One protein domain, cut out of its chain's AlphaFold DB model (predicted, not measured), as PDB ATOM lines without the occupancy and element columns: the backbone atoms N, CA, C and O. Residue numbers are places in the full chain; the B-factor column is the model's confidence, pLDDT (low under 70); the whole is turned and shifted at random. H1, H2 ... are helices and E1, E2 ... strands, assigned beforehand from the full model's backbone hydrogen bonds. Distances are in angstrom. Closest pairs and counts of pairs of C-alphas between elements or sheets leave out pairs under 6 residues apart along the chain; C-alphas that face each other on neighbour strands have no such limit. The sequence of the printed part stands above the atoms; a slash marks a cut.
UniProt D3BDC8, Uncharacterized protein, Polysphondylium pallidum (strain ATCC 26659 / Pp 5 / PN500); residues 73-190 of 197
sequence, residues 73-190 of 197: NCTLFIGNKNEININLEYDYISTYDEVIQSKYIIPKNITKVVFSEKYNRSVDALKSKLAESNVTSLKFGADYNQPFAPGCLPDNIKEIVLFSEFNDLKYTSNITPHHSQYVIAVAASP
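Overview. This is residues 73 to 190 of the 197 residues of an uncharacterized protein of Polysphondylium pallidum (strain ATCC 26659 / Pp 5 / PN500) (UniProt D3BDC8). What shape is this? With little regular structure, it is a twisted wall of parallel strands, E2 E1 E3 E4 E5 E6, the chain winding from E3 on in stacked turns. What is printed? The 118 residues are of mixed class, under half in six named strands and two helices. It is compact, radius of gyration of the C-alphas 13.6 A, spanning 34 by 33 by 23 A.

Arrangement. Which strands pair? E1, residues 74 to 78, is parallel to E3, 110 to 115; N 114 and O 76 are within hydrogen-bond range, 2.8 A. And the helices? H1, 96 to 99, only grazes the sheet; H2, 124 to 131, is not on it.

Along the chain. Where are other strands? E2 holds 92 to 94, E4 137 to 140, E5 159 to 164 and E6 183 to 188. Where does E6 end? Its C-alpha 188 is at (50.643, 51.926, -19.499).

Size, cuts and confidence. Any cut? There is none. Where is pLDDT low? Residues 85 to 88 and 164 to 190 are under 70.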
ATOM      1  N   ASN A  73      54.518  35.585 -39.476       90.38
ATOM      2  CA  ASN A  73      54.376  36.448 -38.301       90.38
ATOM      3  C   ASN A  73      52.982  37.082 -38.155       90.38
ATOM      4  O   ASN A  73      52.845  38.209 -37.676       90.38
ATOM      5  N   CYS A  74      51.944  36.334 -38.530       90.56
ATOM      6  CA  CYS A  74      50.571  36.810 -38.488       90.56
ATOM      7  C   CYS A  74      50.072  37.029 -37.057       90.56
ATOM      8  O   CYS A  74      50.494  36.354 -36.105       90.56
ATOM      9  N   THR A  75      49.119  37.948 -36.936       93.00
ATOM     10  CA  THR A  75      48.456  38.308 -35.683       93.00
ATOM     11  C   THR A  75      46.987  37.898 -35.711       93.00
ATOM     12  O   THR A  75      46.236  38.279 -36.612       93.00
ATOM     13  N   LEU A  76      46.570  37.137 -34.698       94.06
ATOM     14  CA  LEU A  76      45.175  36.777 -34.456       94.06
ATOM     15  C   LEU A  76      44.570  37.686 -33.390       94.06
ATOM     16  O   LEU A  76      45.034  37.704 -32.252       94.06
ATOM     17  N   PHE A  77      43.499  38.384 -33.744       93.94
ATOM     18  CA  PHE A  77      42.656  39.093 -32.797       93.94
ATOM     19  C   PHE A  77      41.570  38.171 -32.236       93.94
ATOM     20  O   PHE A  77      40.835  37.536 -32.999       93.94
ATOM     21  N   ILE A  78      41.452  38.128 -30.909       94.81
ATOM     22  CA  ILE A  78      40.393  37.421 -30.190       94.81
ATOM     23  C   ILE A  78      39.488  38.446 -29.506       94.81
ATOM     24  O   ILE A  78      39.854  39.039 -28.492       94.81
ATOM     25  N   GLY A  79      38.288  38.636 -30.048       90.31
ATOM     26  CA  GLY A  79      37.342  39.629 -29.544       90.31
ATOM     27  C   GLY A  79      36.179  39.889 -30.491       90.31
ATOM     28  O   GLY A  79      36.054  39.252 -31.538       90.31
ATOM     29  N   ASN A  80      35.304  40.830 -30.133       83.81
ATOM     30  CA  ASN A  80      34.223  41.226 -31.030       83.81
ATOM     31  C   ASN A  80      34.789  42.062 -32.190       83.81
ATOM     32  O   ASN A  80      35.593  42.963 -31.971       83.81
ATOM     33  N   LYS A  81      34.334  41.816 -33.424       77.94
ATOM     34  CA  LYS A  81      34.732  42.605 -34.604       77.94
ATOM     35  C   LYS A  81      34.480  44.104 -34.425       77.94
ATOM     36  O   LYS A  81      35.251  44.915 -34.919       77.94
ATOM     37  N   ASN A  82      33.443  44.462 -33.670       78.69
ATOM     38  CA  ASN A  82      33.091  45.852 -33.373       78.69
ATOM     39  C   ASN A  82      34.083  46.539 -32.414       78.69
ATOM     40  O   ASN A  82      34.021  47.750 -32.240       78.69
ATOM     41  N   GLU A  83      34.962  45.774 -31.765       76.56
ATOM     42  CA  GLU A  83      35.991  46.266 -30.838       76.56
ATOM     43  C   GLU A  83      37.354  46.417 -31.518       76.56
ATOM     44  O   GLU A  83      38.328  46.811 -30.878       76.56
ATOM     45  N   ILE A  84      37.445  46.091 -32.810       76.25
ATOM     46  CA  ILE A  84      38.683  46.243 -33.562       76.25
ATOM     47  C   ILE A  84      38.992  47.729 -33.672       76.25
ATOM     48  O   ILE A  84      38.239  48.511 -34.254       76.25
ATOM     49  N   ASN A  85      40.143  48.111 -33.130       66.50
ATOM     50  CA  ASN A  85      40.717  49.408 -33.416       66.50
ATOM     51  C   ASN A  85      41.083  49.444 -34.902       66.50
ATOM     52  O   ASN A  85      41.993  48.742 -35.324       66.50
ATOM     53  N   ILE A  86      40.380  50.267 -35.679       62.44
ATOM     54  CA  ILE A  86      40.583  50.417 -37.128       62.44
ATOM     55  C   ILE A  86      42.011  50.832 -37.511       62.44
ATOM     56  O   ILE A  86      42.409  50.659 -38.657       62.44
ATOM     57  N   ASN A  87      42.785  51.362 -36.559       57.50
ATOM     58  CA  ASN A  87      44.184  51.733 -36.758       57.50
ATOM     59  C   ASN A  87      45.155  50.558 -36.534       57.50
ATOM     60  O   ASN A  87      46.359  50.725 -36.715       57.50
ATOM     61  N   LEU A  88      44.661  49.397 -36.093       66.06
ATOM     62  CA  LEU A  88      45.435  48.172 -35.921       66.06
ATOM     63  C   LEU A  88      45.012  47.161 -36.985       66.06
ATOM     64  O   LEU A  88      43.844  46.788 -37.086       66.06
ATOM     65  N   GLU A  89      45.980  46.706 -37.771       71.19
ATOM     66  CA  GLU A  89      45.753  45.696 -38.797       71.19
ATOM     67  C   GLU A  89      45.972  44.298 -38.199       71.19
ATOM     68  O   GLU A  89      47.064  43.969 -37.733       71.19
ATOM     69  N   TYR A  90      44.916  43.481 -38.186       84.19
ATOM     70  CA  TYR A  90      44.956  42.083 -37.755       84.19
ATOM     71  C   TYR A  90      44.766  41.156 -38.958       84.19
ATOM     72  O   TYR A  90      43.888  41.384 -39.788       84.19
ATOM     73  N   ASP A  91      45.545  40.076 -39.024       87.00
ATOM     74  CA  ASP A  91      45.484  39.106 -40.128       87.00
ATOM     75  C   ASP A  91      44.293  38.156 -40.002       87.00
ATOM     76  O   ASP A  91      43.635  37.795 -40.984       87.00
ATOM     77  N   TYR A  92      44.024  37.750 -38.761       86.88
ATOM     78  CA  TYR A  92      42.945  36.849 -38.396       86.88
ATOM     79  C   TYR A  92      42.106  37.472 -37.289       86.88
ATOM     80  O   TYR A  92      42.621  38.155 -36.407       86.88
ATOM     81  N   ILE A  93      40.803  37.207 -37.327       88.50
ATOM     82  CA  ILE A  93      39.841  37.692 -36.343       88.50
ATOM     83  C   ILE A  93      38.904  36.539 -35.998       88.50
ATOM     84  O   ILE A  93      38.240  36.000 -36.887       88.50
ATOM     85  N   SER A  94      38.819  36.205 -34.715       90.31
ATOM     86  CA  SER A  94      37.862  35.233 -34.182       90.31
ATOM     87  C   SER A  94      37.328  35.687 -32.832       90.31
ATOM     88  O   SER A  94      37.908  36.540 -32.162       90.31
ATOM     89  N   THR A  95      36.213  35.107 -32.409       93.38
ATOM     90  CA  THR A  95      35.728  35.283 -31.037       93.38
ATOM     91  C   THR A  95      36.362  34.253 -30.106       93.38
ATOM     92  O   THR A  95      36.806  33.189 -30.538       93.38
ATOM     93  N   TYR A  96      36.384  34.535 -28.802       93.25
ATOM     94  CA  TYR A  96      36.864  33.563 -27.815       93.25
ATOM     95  C   TYR A  96      36.086  32.241 -27.891       93.25
ATOM     96  O   TYR A  96      36.687  31.168 -27.899       93.25
ATOM     97  N   ASP A  97      34.757  32.326 -28.007       92.62
ATOM     98  CA  ASP A  97      33.872  31.161 -28.035       92.62
ATOM     99  C   ASP A  97      34.042  30.318 -29.314       92.62
ATOM    100  O   ASP A  97      33.732  29.130 -29.302       92.62
ATOM    101  N   GLU A  98      34.558  30.889 -30.409       92.88
ATOM    102  CA  GLU A  98      34.973  30.141 -31.605       92.88
ATOM    103  C   GLU A  98      36.292  29.399 -31.375       92.88
ATOM    104  O   GLU A  98      36.386  28.211 -31.681       92.88
ATOM    105  N   VAL A  99      37.301  30.077 -30.816       94.56
ATOM    106  CA  VAL A  99      38.660  29.526 -30.671       94.56
ATOM    107  C   VAL A  99      38.687  28.313 -29.738       94.56
ATOM    108  O   VAL A  99      39.409  27.348 -29.995       94.56
ATOM    109  N   ILE A 100      37.881  28.321 -28.674       94.50
ATOM    110  CA  ILE A 100      37.814  27.205 -27.717       94.50
ATOM    111  C   ILE A 100      37.089  25.966 -28.267       94.50
ATOM    112  O   ILE A 100      37.100  24.914 -27.627       94.50
ATOM    113  N   GLN A 101      36.450  26.047 -29.440       94.50
ATOM    114  CA  GLN A 101      35.769  24.892 -30.025       94.50
ATOM    115  C   GLN A 101      36.774  23.817 -30.435       94.50
ATOM    116  O   GLN A 101      37.857  24.093 -30.953       94.50
ATOM    117  N   SER A 102      36.387  22.549 -30.282       88.88
ATOM    118  CA  SER A 102      37.259  21.410 -30.597       88.88
ATOM    119  C   SER A 102      37.771  21.436 -32.039       88.88
ATOM    120  O   SER A 102      38.947  21.166 -32.265       88.88
ATOM    121  N   LYS A 103      36.926  21.846 -32.991       91.81
ATOM    122  CA  LYS A 103      37.248  21.915 -34.425       91.81
ATOM    123  C   LYS A 103      38.103  23.116 -34.827       91.81
ATOM    124  O   LYS A 103      38.614  23.128 -35.942       91.81
ATOM    125  N   TYR A 104      38.232  24.125 -33.968       91.69
ATOM    126  CA  TYR A 104      39.019  25.304 -34.301       91.69
ATOM    127  C   TYR A 104      40.510  24.969 -34.255       91.69
ATOM    128  O   TYR A 104      40.994  24.385 -33.284       91.69
ATOM    129  N   ILE A 105      41.242  25.345 -35.299       93.56
ATOM    130  CA  ILE A 105      42.692  25.164 -35.399       93.56
ATOM    131  C   ILE A 105      43.288  26.545 -35.618       93.56
ATOM    132  O   ILE A 105      42.874  27.237 -36.542       93.56
ATOM    133  N   ILE A 106      44.252  26.939 -34.784       94.50
ATOM    134  CA  ILE A 106      45.000  28.185 -34.977       94.50
ATOM    135  C   ILE A 106      45.966  27.979 -36.160       94.50
ATOM    136  O   ILE A 106      46.818  27.087 -36.083       94.50
ATOM    137  N   PRO A 107      45.861  28.767 -37.250       93.06
ATOM    138  CA  PRO A 107      46.817  28.722 -38.356       93.06
ATOM    139  C   PRO A 107      48.284  28.796 -37.905       93.06
ATOM    140  O   PRO A 107      48.655  29.594 -37.047       93.06
ATOM    141  N   LYS A 108      49.145  27.971 -38.513       93.19
ATOM    142  CA  LYS A 108      50.559  27.821 -38.118       93.19
ATOM    143  C   LYS A 108      51.426  29.051 -38.389       93.19
ATOM    144  O   LYS A 108      52.510  29.166 -37.834       93.19
ATOM    145  N   ASN A 109      50.974  29.967 -39.230       93.31
ATOM    146  CA  ASN A 109      51.667  31.219 -39.501       93.31
ATOM    147  C   ASN A 109      51.367  32.319 -38.464       93.31
ATOM    148  O   ASN A 109      51.984  33.384 -38.510       93.31
ATOM    149  N   ILE A 110      50.442  32.079 -37.527       95.75
ATOM    150  CA  ILE A 110      50.163  32.998 -36.424       95.75
ATOM    151  C   ILE A 110      51.231  32.830 -35.349       95.75
ATOM    152  O   ILE A 110      51.450  31.738 -34.824       95.75
ATOM    153  N   THR A 111      51.853  33.948 -34.991       96.62
ATOM    154  CA  THR A 111      52.878  34.018 -33.936       96.62
ATOM    155  C   THR A 111      52.435  34.873 -32.753       96.62
ATOM    156  O   THR A 111      52.985  34.736 -31.657       96.62
ATOM    157  N   LYS A 112      51.418  35.723 -32.951       96.06
ATOM    158  CA  LYS A 112      50.910  36.665 -31.953       96.06
ATOM    159  C   LYS A 112      49.401  36.546 -31.811       96.06
ATOM    160  O   LYS A 112      48.684  36.474 -32.810       96.06
ATOM    161  N   VAL A 113      48.924  36.584 -30.573       96.50
ATOM    162  CA  VAL A 113      47.500  36.703 -30.253       96.50
ATOM    163  C   VAL A 113      47.274  38.003 -29.500       96.50
ATOM    164  O   VAL A 113      47.970  38.291 -28.527       96.50
ATOM    165  N   VAL A 114      46.295  38.779 -29.949       93.81
ATOM    166  CA  VAL A 114      45.864  40.023 -29.311       93.81
ATOM    167  C   VAL A 114      44.419  39.854 -28.869       93.81
ATOM    168  O   VAL A 114      43.543  39.581 -29.685       93.81
ATOM    169  N   PHE A 115      44.161  40.008 -27.581       93.75
ATOM    170  CA  PHE A 115      42.811  40.007 -27.033       93.75
ATOM    171  C   PHE A 115      42.210  41.412 -27.102       93.75
ATOM    172  O   PHE A 115      42.938  42.404 -27.030       93.75
ATOM    173  N   SER A 116      40.885  41.507 -27.243       91.62
ATOM    174  CA  SER A 116      40.209  42.806 -27.229       91.62
ATOM    175  C   SER A 116      40.357  43.535 -25.896       91.62
ATOM    176  O   SER A 116      40.595  42.917 -24.859       91.62
ATOM    177  N   GLU A 117      40.157  44.857 -25.925       87.44
ATOM    178  CA  GLU A 117      40.233  45.715 -24.733       87.44
ATOM    179  C   GLU A 117      39.325  45.234 -23.596       87.44
ATOM    180  O   GLU A 117      39.713  45.325 -22.440       87.44
ATOM    181  N   LYS A 118      38.172  44.639 -23.932       89.38
ATOM    182  CA  LYS A 118      37.165  44.146 -22.978       89.38
ATOM    183  C   LYS A 118      37.345  42.685 -22.564       89.38
ATOM    184  O   LYS A 118      36.504  42.128 -21.853       89.38
ATOM    185  N   TYR A 119      38.376  42.007 -23.062       91.06
ATOM    186  CA  TYR A 119      38.595  40.603 -22.748       91.06
ATOM    187  C   TYR A 119      39.015  40.435 -21.284       91.06
ATOM    188  O   TYR A 119      40.084  40.874 -20.877       91.06
ATOM    189  N   ASN A 120      38.193  39.734 -20.500       91.31
ATOM    190  CA  ASN A 120      38.448  39.486 -19.080       91.31
ATOM    191  C   ASN A 120      38.044  38.055 -18.674       91.31
ATOM    192  O   ASN A 120      37.241  37.844 -17.767       91.31
ATOM    193  N   ARG A 121      38.534  37.050 -19.413       92.44
ATOM    194  CA  ARG A 121      38.274  35.619 -19.157       92.44
ATOM    195  C   ARG A 121      39.578  34.868 -18.896       92.44
ATOM    196  O   ARG A 121      40.627  35.303 -19.349       92.44
ATOM    197  N   SER A 122      39.518  33.744 -18.179       90.75
ATOM    198  CA  SER A 122      40.702  32.889 -17.999       90.75
ATOM    199  C   SER A 122      41.202  32.353 -19.348       90.75
ATOM    200  O   SER A 122      40.412  32.096 -20.260       90.75
ATOM    201  N   VAL A 123      42.516  32.150 -19.450       90.81
ATOM    202  CA  VAL A 123      43.187  31.570 -20.622       90.81
ATOM    203  C   VAL A 123      43.310  30.047 -20.567       90.81
ATOM    204  O   VAL A 123      43.764  29.444 -21.538       90.81
ATOM    205  N   ASP A 124      42.867  29.403 -19.484       91.31
ATOM    206  CA  ASP A 124      43.013  27.952 -19.281       91.31
ATOM    207  C   ASP A 124      42.435  27.132 -20.443       91.31
ATOM    208  O   ASP A 124      43.057  26.184 -20.925       91.31
ATOM    209  N   ALA A 125      41.261  27.527 -20.948       93.62
ATOM    210  CA  ALA A 125      40.601  26.830 -22.052       93.62
ATOM    211  C   ALA A 125      41.324  27.000 -23.401       93.62
ATOM    212  O   ALA A 125      41.073  26.238 -24.333       93.62
ATOM    213  N   LEU A 126      42.229  27.976 -23.516       94.25
ATOM    214  CA  LEU A 126      43.046  28.195 -24.709       94.25
ATOM    215  C   LEU A 126      44.355  27.402 -24.675       94.25
ATOM    216  O   LEU A 126      44.997  27.280 -25.716       94.25
ATOM    217  N   LYS A 127      44.753  26.835 -23.527       93.75
ATOM    218  CA  LYS A 127      46.060  26.184 -23.351       93.75
ATOM    219  C   LYS A 127      46.355  25.135 -24.420       93.75
ATOM    220  O   LYS A 127      47.421  25.174 -25.024       93.75
ATOM    221  N   SER A 128      45.424  24.212 -24.666       94.56
ATOM    222  CA  SER A 128      45.610  23.143 -25.658       94.56
ATOM    223  C   SER A 128      45.739  23.698 -27.076       94.56
ATOM    224  O   SER A 128      46.632  23.301 -27.818       94.56
ATOM    225  N   LYS A 129      44.910  24.687 -27.426       95.94
ATOM    226  CA  LYS A 129      44.959  25.360 -28.731       95.94
ATOM    227  C   LYS A 129      46.277  26.094 -28.945       95.94
ATOM    228  O   LYS A 129      46.860  26.001 -30.020       95.94
ATOM    229  N   LEU A 130      46.758  26.792 -27.920       95.69
ATOM    230  CA  LEU A 130      48.031  27.504 -27.958       95.69
ATOM    231  C   LEU A 130      49.222  26.537 -28.011       95.69
ATOM    232  O   LEU A 130      50.168  26.817 -28.745       95.69
ATOM    233  N   ALA A 131      49.157  25.400 -27.309       94.88
ATOM    234  CA  ALA A 131      50.207  24.376 -27.296       94.88
ATOM    235  C   ALA A 131      50.415  23.733 -28.675       94.88
ATOM    236  O   ALA A 131      51.529  23.385 -29.052       94.88
ATOM    237  N   GLU A 132      49.338  23.597 -29.445       94.81
ATOM    238  CA  GLU A 132      49.370  23.063 -30.806       94.81
ATOM    239  C   GLU A 132      49.675  24.138 -31.862       94.81
ATOM    240  O   GLU A 132      49.625  23.853 -33.059       94.81
ATOM    241  N   SER A 133      49.995  25.374 -31.472       95.69
ATOM    242  CA  SER A 133      50.221  26.503 -32.384       95.69
ATOM    243  C   SER A 133      51.683  26.967 -32.406       95.69
ATOM    244  O   SER A 133      52.511  26.492 -31.636       95.69
ATOM    245  N   ASN A 134      51.991  27.928 -33.282       96.56
ATOM    246  CA  ASN A 134      53.287  28.620 -33.307       96.56
ATOM    247  C   ASN A 134      53.231  29.977 -32.580       96.56
ATOM    248  O   ASN A 134      54.128  30.810 -32.732       96.56
ATOM    249  N   VAL A 135      52.175  30.221 -31.798       97.25
ATOM    250  CA  VAL A 135      52.026  31.450 -31.021       97.25
ATOM    251  C   VAL A 135      53.132  31.512 -29.976       97.25
ATOM    252  O   VAL A 135      53.392  30.542 -29.274       97.25
ATOM    253  N   THR A 136      53.778  32.665 -29.868       95.81
ATOM    254  CA  THR A 136      54.832  32.922 -28.878       95.81
ATOM    255  C   THR A 136      54.564  34.177 -28.054       95.81
ATOM    256  O   THR A 136      55.183  34.350 -27.009       95.81
ATOM    257  N   SER A 137      53.630  35.031 -28.481       94.44
ATOM    258  CA  SER A 137      53.312  36.290 -27.808       94.44
ATOM    259  C   SER A 137      51.808  36.440 -27.610       94.44
ATOM    260  O   SER A 137      51.025  36.253 -28.551       94.44
ATOM    261  N   LEU A 138      51.410  36.767 -26.382       94.81
ATOM    262  CA  LEU A 138      50.039  37.100 -26.006       94.81
ATOM    263  C   LEU A 138      49.981  38.556 -25.557       94.81
ATOM    264  O   LEU A 138      50.737  38.965 -24.679       94.81
ATOM    265  N   LYS A 139      49.048  39.327 -26.106       92.19
ATOM    266  CA  LYS A 139      48.784  40.702 -25.686       92.19
ATOM    267  C   LYS A 139      47.344  40.835 -25.224       92.19
ATOM    268  O   LYS A 139      46.425  40.579 -25.996       92.19
ATOM    269  N   PHE A 140      47.161  41.250 -23.981       90.44
ATOM    270  CA  PHE A 140      45.855  41.444 -23.367       90.44
ATOM    271  C   PHE A 140      45.448  42.907 -23.411       90.44
ATOM    272  O   PHE A 140      46.308  43.781 -23.326       90.44
ATOM    273  N   GLY A 141      44.143  43.137 -23.544       87.06
ATOM    274  CA  GLY A 141      43.512  44.448 -23.453       87.06
ATOM    275  C   GLY A 141      43.483  45.025 -22.033       87.06
ATOM    276  O   GLY A 141      43.825  44.333 -21.073       87.06
ATOM    277  N   ALA A 142      43.061  46.284 -21.908       84.00
ATOM    278  CA  ALA A 142      43.061  47.043 -20.656       84.00
ATOM    279  C   ALA A 142      42.158  46.468 -19.548       84.00
ATOM    280  O   ALA A 142      42.507  46.588 -18.375       84.00
ATOM    281  N   ASP A 143      41.045  45.807 -19.888       87.75
ATOM    282  CA  ASP A 143      40.102  45.278 -18.889       87.75
ATOM    283  C   ASP A 143      40.507  43.894 -18.344       87.75
ATOM    284  O   ASP A 143      39.785  43.306 -17.528       87.75
ATOM    285  N   TYR A 144      41.633  43.328 -18.797       86.88
ATOM    286  CA  TYR A 144      42.056  42.001 -18.362       86.88
ATOM    287  C   TYR A 144      42.494  42.009 -16.896       86.88
ATOM    288  O   TYR A 144      43.524  42.571 -16.531       86.88
ATOM    289  N   ASN A 145      41.728  41.315 -16.058       84.12
ATOM    290  CA  ASN A 145      41.934  41.266 -14.614       84.12
ATOM    291  C   ASN A 145      41.794  39.836 -14.058       84.12
ATOM    292  O   ASN A 145      41.308  39.625 -12.945       84.12
ATOM    293  N   GLN A 146      42.158  38.827 -14.852       84.75
ATOM    294  CA  GLN A 146      42.148  37.433 -14.405       84.75
ATOM    295  C   GLN A 146      43.543  36.998 -13.942       84.75
ATOM    296  O   GLN A 146      44.543  37.356 -14.569       84.75
ATOM    297  N   PRO A 147      43.643  36.210 -12.859       81.31
ATOM    298  CA  PRO A 147      44.917  35.647 -12.440       81.31
ATOM    299  C   PRO A 147      45.380  34.550 -13.410       81.31
ATOM    300  O   PRO A 147      44.576  33.758 -13.900       81.31
ATOM    301  N   PHE A 148      46.693  34.445 -13.615       82.12
ATOM    302  CA  PHE A 148      47.298  33.295 -14.288       82.12
ATOM    303  C   PHE A 148      47.504  32.161 -13.281       82.12
ATOM    304  O   PHE A 148      48.297  32.288 -12.346       82.12
ATOM    305  N   ALA A 149      46.790  31.048 -13.455       82.50
ATOM    306  CA  ALA A 149      47.008  29.857 -12.640       82.50
ATOM    307  C   ALA A 149      48.347  29.179 -13.001       82.50
ATOM    308  O   ALA A 149      48.784  29.244 -14.156       82.50
ATOM    309  N   PRO A 150      49.011  28.482 -12.061       79.12
ATOM    310  CA  PRO A 150      50.219  27.726 -12.371       79.12
ATOM    311  C   PRO A 150      49.997  26.750 -13.535       79.12
ATOM    312  O   PRO A 150      49.117  25.893 -13.489       79.12
ATOM    313  N   GLY A 151      50.794  26.891 -14.596       83.00
ATOM    314  CA  GLY A 151      50.706  26.038 -15.782       83.00
ATOM    315  C   GLY A 151      49.493  26.294 -16.686       83.00
ATOM    316  O   GLY A 151      49.187  25.427 -17.504       83.00
ATOM    317  N   CYS A 152      48.798  27.432 -16.575       86.56
ATOM    318  CA  CYS A 152      47.693  27.792 -17.480       86.56
ATOM    319  C   CYS A 152      48.138  28.074 -18.927       86.56
ATOM    320  O   CYS A 152      47.342  27.942 -19.854       86.56
ATOM    321  N   LEU A 153      49.412  28.418 -19.135       90.50
ATOM    322  CA  LEU A 153      49.997  28.677 -20.450       90.50
ATOM    323  C   LEU A 153      50.929  27.534 -20.879       90.50
ATOM    324  O   LEU A 153      51.541  26.894 -20.021       90.50
ATOM    325  N   PRO A 154      51.020  27.241 -22.186       92.38
ATOM    326  CA  PRO A 154      51.961  26.261 -22.714       92.38
ATOM    327  C   PRO A 154      53.364  26.857 -22.918       92.38
ATOM    328  O   PRO A 154      53.521  28.068 -23.075       92.38
ATOM    329  N   ASP A 155      54.377  25.990 -22.971       89.44
ATOM    330  CA  ASP A 155      55.799  26.376 -22.956       89.44
ATOM    331  C   ASP A 155      56.268  27.144 -24.208       89.44
ATOM    332  O   ASP A 155      57.346  27.735 -24.219       89.44
ATOM    333  N   ASN A 156      55.480  27.152 -25.288       92.56
ATOM    334  CA  ASN A 156      55.791  27.926 -26.490       92.56
ATOM    335  C   ASN A 156      55.554  29.436 -26.322       92.56
ATOM    336  O   ASN A 156      56.092  30.213 -27.114       92.56
ATOM    337  N   ILE A 157      54.784  29.866 -25.316       93.50
ATOM    338  CA  ILE A 157      54.581  31.288 -25.026       93.50
ATOM    339  C   ILE A 157      55.849  31.855 -24.380       93.50
ATOM    340  O   ILE A 157      56.356  31.325 -23.401       93.50
ATOM    341  N   LYS A 158      56.372  32.946 -24.936       90.50
ATOM    342  CA  LYS A 158      57.619  33.603 -24.510       90.50
ATOM    343  C   LYS A 158      57.387  35.024 -24.018       90.50
ATOM    344  O   LYS A 158      58.151  35.533 -23.204       90.50
ATOM    345  N   GLU A 159      56.336  35.664 -24.513       89.44
ATOM    346  CA  GLU A 159      56.007  37.048 -24.205       89.44
ATOM    347  C   GLU A 159      54.543  37.164 -23.788       89.44
ATOM    348  O   GLU A 159      53.644  36.619 -24.438       89.44
ATOM    349  N   ILE A 160      54.315  37.901 -22.703       88.88
ATOM    350  CA  ILE A 160      52.986  38.304 -22.262       88.88
ATOM    351  C   ILE A 160      53.004  39.813 -22.064       88.88
ATOM    352  O   ILE A 160      53.777  40.339 -21.262       88.88
ATOM    353  N   VAL A 161      52.130  40.503 -22.785       87.75
ATOM    354  CA  VAL A 161      51.929  41.942 -22.659       87.75
ATOM    355  C   VAL A 161      50.592  42.182 -21.977       87.75
ATOM    356  O   VAL A 161      49.545  41.816 -22.511       87.75
ATOM    357  N   LEU A 162      50.631  42.805 -20.805       83.50
ATOM    358  CA  LEU A 162      49.442  43.246 -20.083       83.50
ATOM    359  C   LEU A 162      49.333  44.764 -20.205       83.50
ATOM    360  O   LEU A 162      50.304  45.480 -19.941       83.50
ATOM    361  N   PHE A 163      48.158  45.256 -20.585       74.56
ATOM    362  CA  PHE A 163      47.832  46.654 -20.350       74.56
ATOM    363  C   PHE A 163      47.435  46.826 -18.893       74.56
ATOM    364  O   PHE A 163      46.659  46.041 -18.359       74.56
ATOM    365  N   SER A 164      47.987  47.848 -18.249       58.62
ATOM    366  CA  SER A 164      47.566  48.221 -16.911       58.62
ATOM    367  C   SER A 164      47.309  49.716 -16.839       58.62
ATOM    368  O   SER A 164      48.173  50.527 -17.175       58.62
ATOM    369  N   GLU A 165      46.121  50.086 -16.368       49.69
ATOM    370  CA  GLU A 165      45.825  51.465 -15.963       49.69
ATOM    371  C   GLU A 165      46.499  51.820 -14.629       49.69
ATOM    372  O   GLU A 165      46.741  52.992 -14.334       49.69
ATOM    373  N   PHE A 166      46.855  50.804 -13.838       40.28
ATOM    374  CA  PHE A 166      47.427  50.951 -12.509       40.28
ATOM    375  C   PHE A 166      48.840  50.365 -12.474       40.28
ATOM    376  O   PHE A 166      49.064  49.223 -12.856       40.28
ATOM    377  N   ASN A 167      49.813  51.096 -11.938       42.84
ATOM    378  CA  ASN A 167      51.162  50.575 -11.653       42.84
ATOM    379  C   ASN A 167      51.181  49.438 -10.592       42.84
ATOM    380  O   ASN A 167      52.213  49.184  -9.975       42.84
ATOM    381  N   ASP A 168      50.058  48.756 -10.346       45.56
ATOM    382  CA  ASP A 168      49.941  47.672  -9.381       45.56
ATOM    383  C   ASP A 168      50.493  46.365  -9.965       45.56
ATOM    384  O   ASP A 168      49.809  45.560 -10.595       45.56
ATOM    385  N   LEU A 169      51.772  46.134  -9.672       48.12
ATOM    386  CA  LEU A 169      52.578  44.944  -9.978       48.12
ATOM    387  C   LEU A 169      52.061  43.629  -9.343       48.12
ATOM    388  O   LEU A 169      52.758  42.616  -9.361       48.12
ATOM    389  N   LYS A 170      50.848  43.596  -8.772       49.81
ATOM    390  CA  LYS A 170      50.287  42.398  -8.112       49.81
ATOM    391  C   LYS A 170      50.049  41.229  -9.071       49.81
ATOM    392  O   LYS A 170      49.998  40.087  -8.629       49.81
ATOM    393  N   TYR A 171      49.926  41.494 -10.370       50.69
ATOM    394  CA  TYR A 171      49.655  40.458 -11.369       50.69
ATOM    395  C   TYR A 171      50.925  39.833 -11.948       50.69
ATOM    396  O   TYR A 171      50.889  38.682 -12.370       50.69
ATOM    397  N   THR A 172      52.069  40.527 -11.905       48.12
ATOM    398  CA  THR A 172      53.337  39.983 -12.415       48.12
ATOM    399  C   THR A 172      53.931  38.928 -11.482       48.12
ATOM    400  O   THR A 172      54.658  38.055 -11.947       48.12
ATOM    401  N   SER A 173      53.598  38.952 -10.184       46.53
ATOM    402  CA  SER A 173      54.125  37.988  -9.206       46.53
ATOM    403  C   SER A 173      53.578  36.570  -9.381       46.53
ATOM    404  O   SER A 173      54.276  35.618  -9.055       46.53
ATOM    405  N   ASN A 174      52.369  36.410  -9.935       48.41
ATOM    406  CA  ASN A 174      51.785  35.088 -10.210       48.41
ATOM    407  C   ASN A 174      52.254  34.499 -11.552       48.41
ATOM    408  O   ASN A 174      51.978  33.337 -11.843       48.41
ATOM    409  N   ILE A 175      52.971  35.285 -12.363       52.53
ATOM    410  CA  ILE A 175      53.466  34.886 -13.690       52.53
ATOM    411  C   ILE A 175      54.931  34.374 -13.605       52.53
ATOM    412  O   ILE A 175      55.508  33.947 -14.600       52.53
ATOM    413  N   THR A 176      55.534  34.292 -12.409       46.00
ATOM    414  CA  THR A 176      56.884  33.716 -12.199       46.00
ATOM    415  C   THR A 176      56.961  32.778 -10.982       46.00
ATOM    416  O   THR A 176      56.485  33.170  -9.921       46.00
ATOM    417  N   PRO A 177      57.737  31.669 -11.012       46.94
ATOM    418  CA  PRO A 177      57.901  30.693 -12.096       46.94
ATOM    419  C   PRO A 177      57.914  29.221 -11.597       46.94
ATOM    420  O   PRO A 177      58.553  28.893 -10.602       46.94
ATOM    421  N   HIS A 178      57.373  28.294 -12.393       40.91
ATOM    422  CA  HIS A 178      58.088  27.022 -12.603       40.91
ATOM    423  C   HIS A 178      59.077  27.127 -13.782       40.91
ATOM    424  O   HIS A 178      60.017  26.344 -13.844       40.91
ATOM    425  N   HIS A 179      58.949  28.146 -14.650       42.94
ATOM    426  CA  HIS A 179      59.870  28.422 -15.758       42.94
ATOM    427  C   HIS A 179      60.231  29.915 -15.827       42.94
ATOM    428  O   HIS A 179      59.376  30.776 -16.015       42.94
ATOM    429  N   SER A 180      61.514  30.233 -15.680       47.25
ATOM    430  CA  SER A 180      62.124  31.567 -15.782       47.25
ATOM    431  C   SER A 180      62.192  32.104 -17.228       47.25
ATOM    432  O   SER A 180      63.196  32.694 -17.616       47.25
ATOM    433  N   GLN A 181      61.177  31.834 -18.058       52.28
ATOM    434  CA  GLN A 181      61.247  31.983 -19.522       52.28
ATOM    435  C   GLN A 181      60.344  33.081 -20.109       52.28
ATOM    436  O   GLN A 181      60.482  33.388 -21.291       52.28
ATOM    437  N   TYR A 182      59.450  33.688 -19.321       59.34
ATOM    438  CA  TYR A 182      58.513  34.699 -19.823       59.34
ATOM    439  C   TYR A 182      59.061  36.119 -19.669       59.34
ATOM    440  O   TYR A 182      59.445  36.530 -18.572       59.34
ATOM    441  N   VAL A 183      59.025  36.899 -20.750       59.81
ATOM    442  CA  VAL A 183      59.152  38.357 -20.677       59.81
ATOM    443  C   VAL A 183      57.755  38.929 -20.460       59.81
ATOM    444  O   VAL A 183      56.904  38.862 -21.347       59.81
ATOM    445  N   ILE A 184      57.511  39.464 -19.263       66.38
ATOM    446  CA  ILE A 184      56.264  40.163 -18.946       66.38
ATOM    447  C   ILE A 184      56.497  41.650 -19.181       66.38
ATOM    448  O   ILE A 184      57.252  42.287 -18.443       66.38
ATOM    449  N   ALA A 185      55.853  42.201 -20.203       61.44
ATOM    450  CA  ALA A 185      55.847  43.635 -20.446       61.44
ATOM    451  C   ALA A 185      54.529  44.223 -19.932       61.44
ATOM    452  O   ALA A 185      53.446  43.799 -20.333       61.44
ATOM    453  N   VAL A 186      54.621  45.214 -19.044       62.53
ATOM    454  CA  VAL A 186      53.458  45.986 -18.593       62.53
ATOM    455  C   VAL A 186      53.453  47.303 -19.360       62.53
ATOM    456  O   VAL A 186      54.386  48.097 -19.237       62.53
ATOM    457  N   ALA A 187      52.430  47.518 -20.182       54.66
ATOM    458  CA  ALA A 187      52.248  48.748 -20.945       54.66
ATOM    459  C   ALA A 187      51.219  49.650 -20.245       54.66
ATOM    460  O   ALA A 187      50.134  49.196 -19.887       54.66
ATOM    461  N   ALA A 188      51.554  50.929 -20.061       49.03
ATOM    462  CA  ALA A 188      50.643  51.926 -19.499       49.03
ATOM    463  C   ALA A 188      49.866  52.645 -20.615       49.03
ATOM    464  O   ALA A 188      50.447  53.018 -21.638       49.03
ATOM    465  N   SER A 189      48.569  52.882 -20.415       44.91
ATOM    466  CA  SER A 189      47.752  53.666 -21.351       44.91
ATOM    467  C   SER A 189      48.167  55.150 -21.366       44.91
ATOM    468  O   SER A 189      48.420  55.731 -20.303       44.91
ATOM    469  N   PRO A 190      48.193  55.828 -22.533       38.28
ATOM    470  CA  PRO A 190      48.293  57.280 -22.577       38.28
ATOM    471  C   PRO A 190      47.005  57.882 -22.003       38.28
ATOM    472  O   PRO A 190      45.916  57.654 -22.521       38.28
TER     473      PRO A 190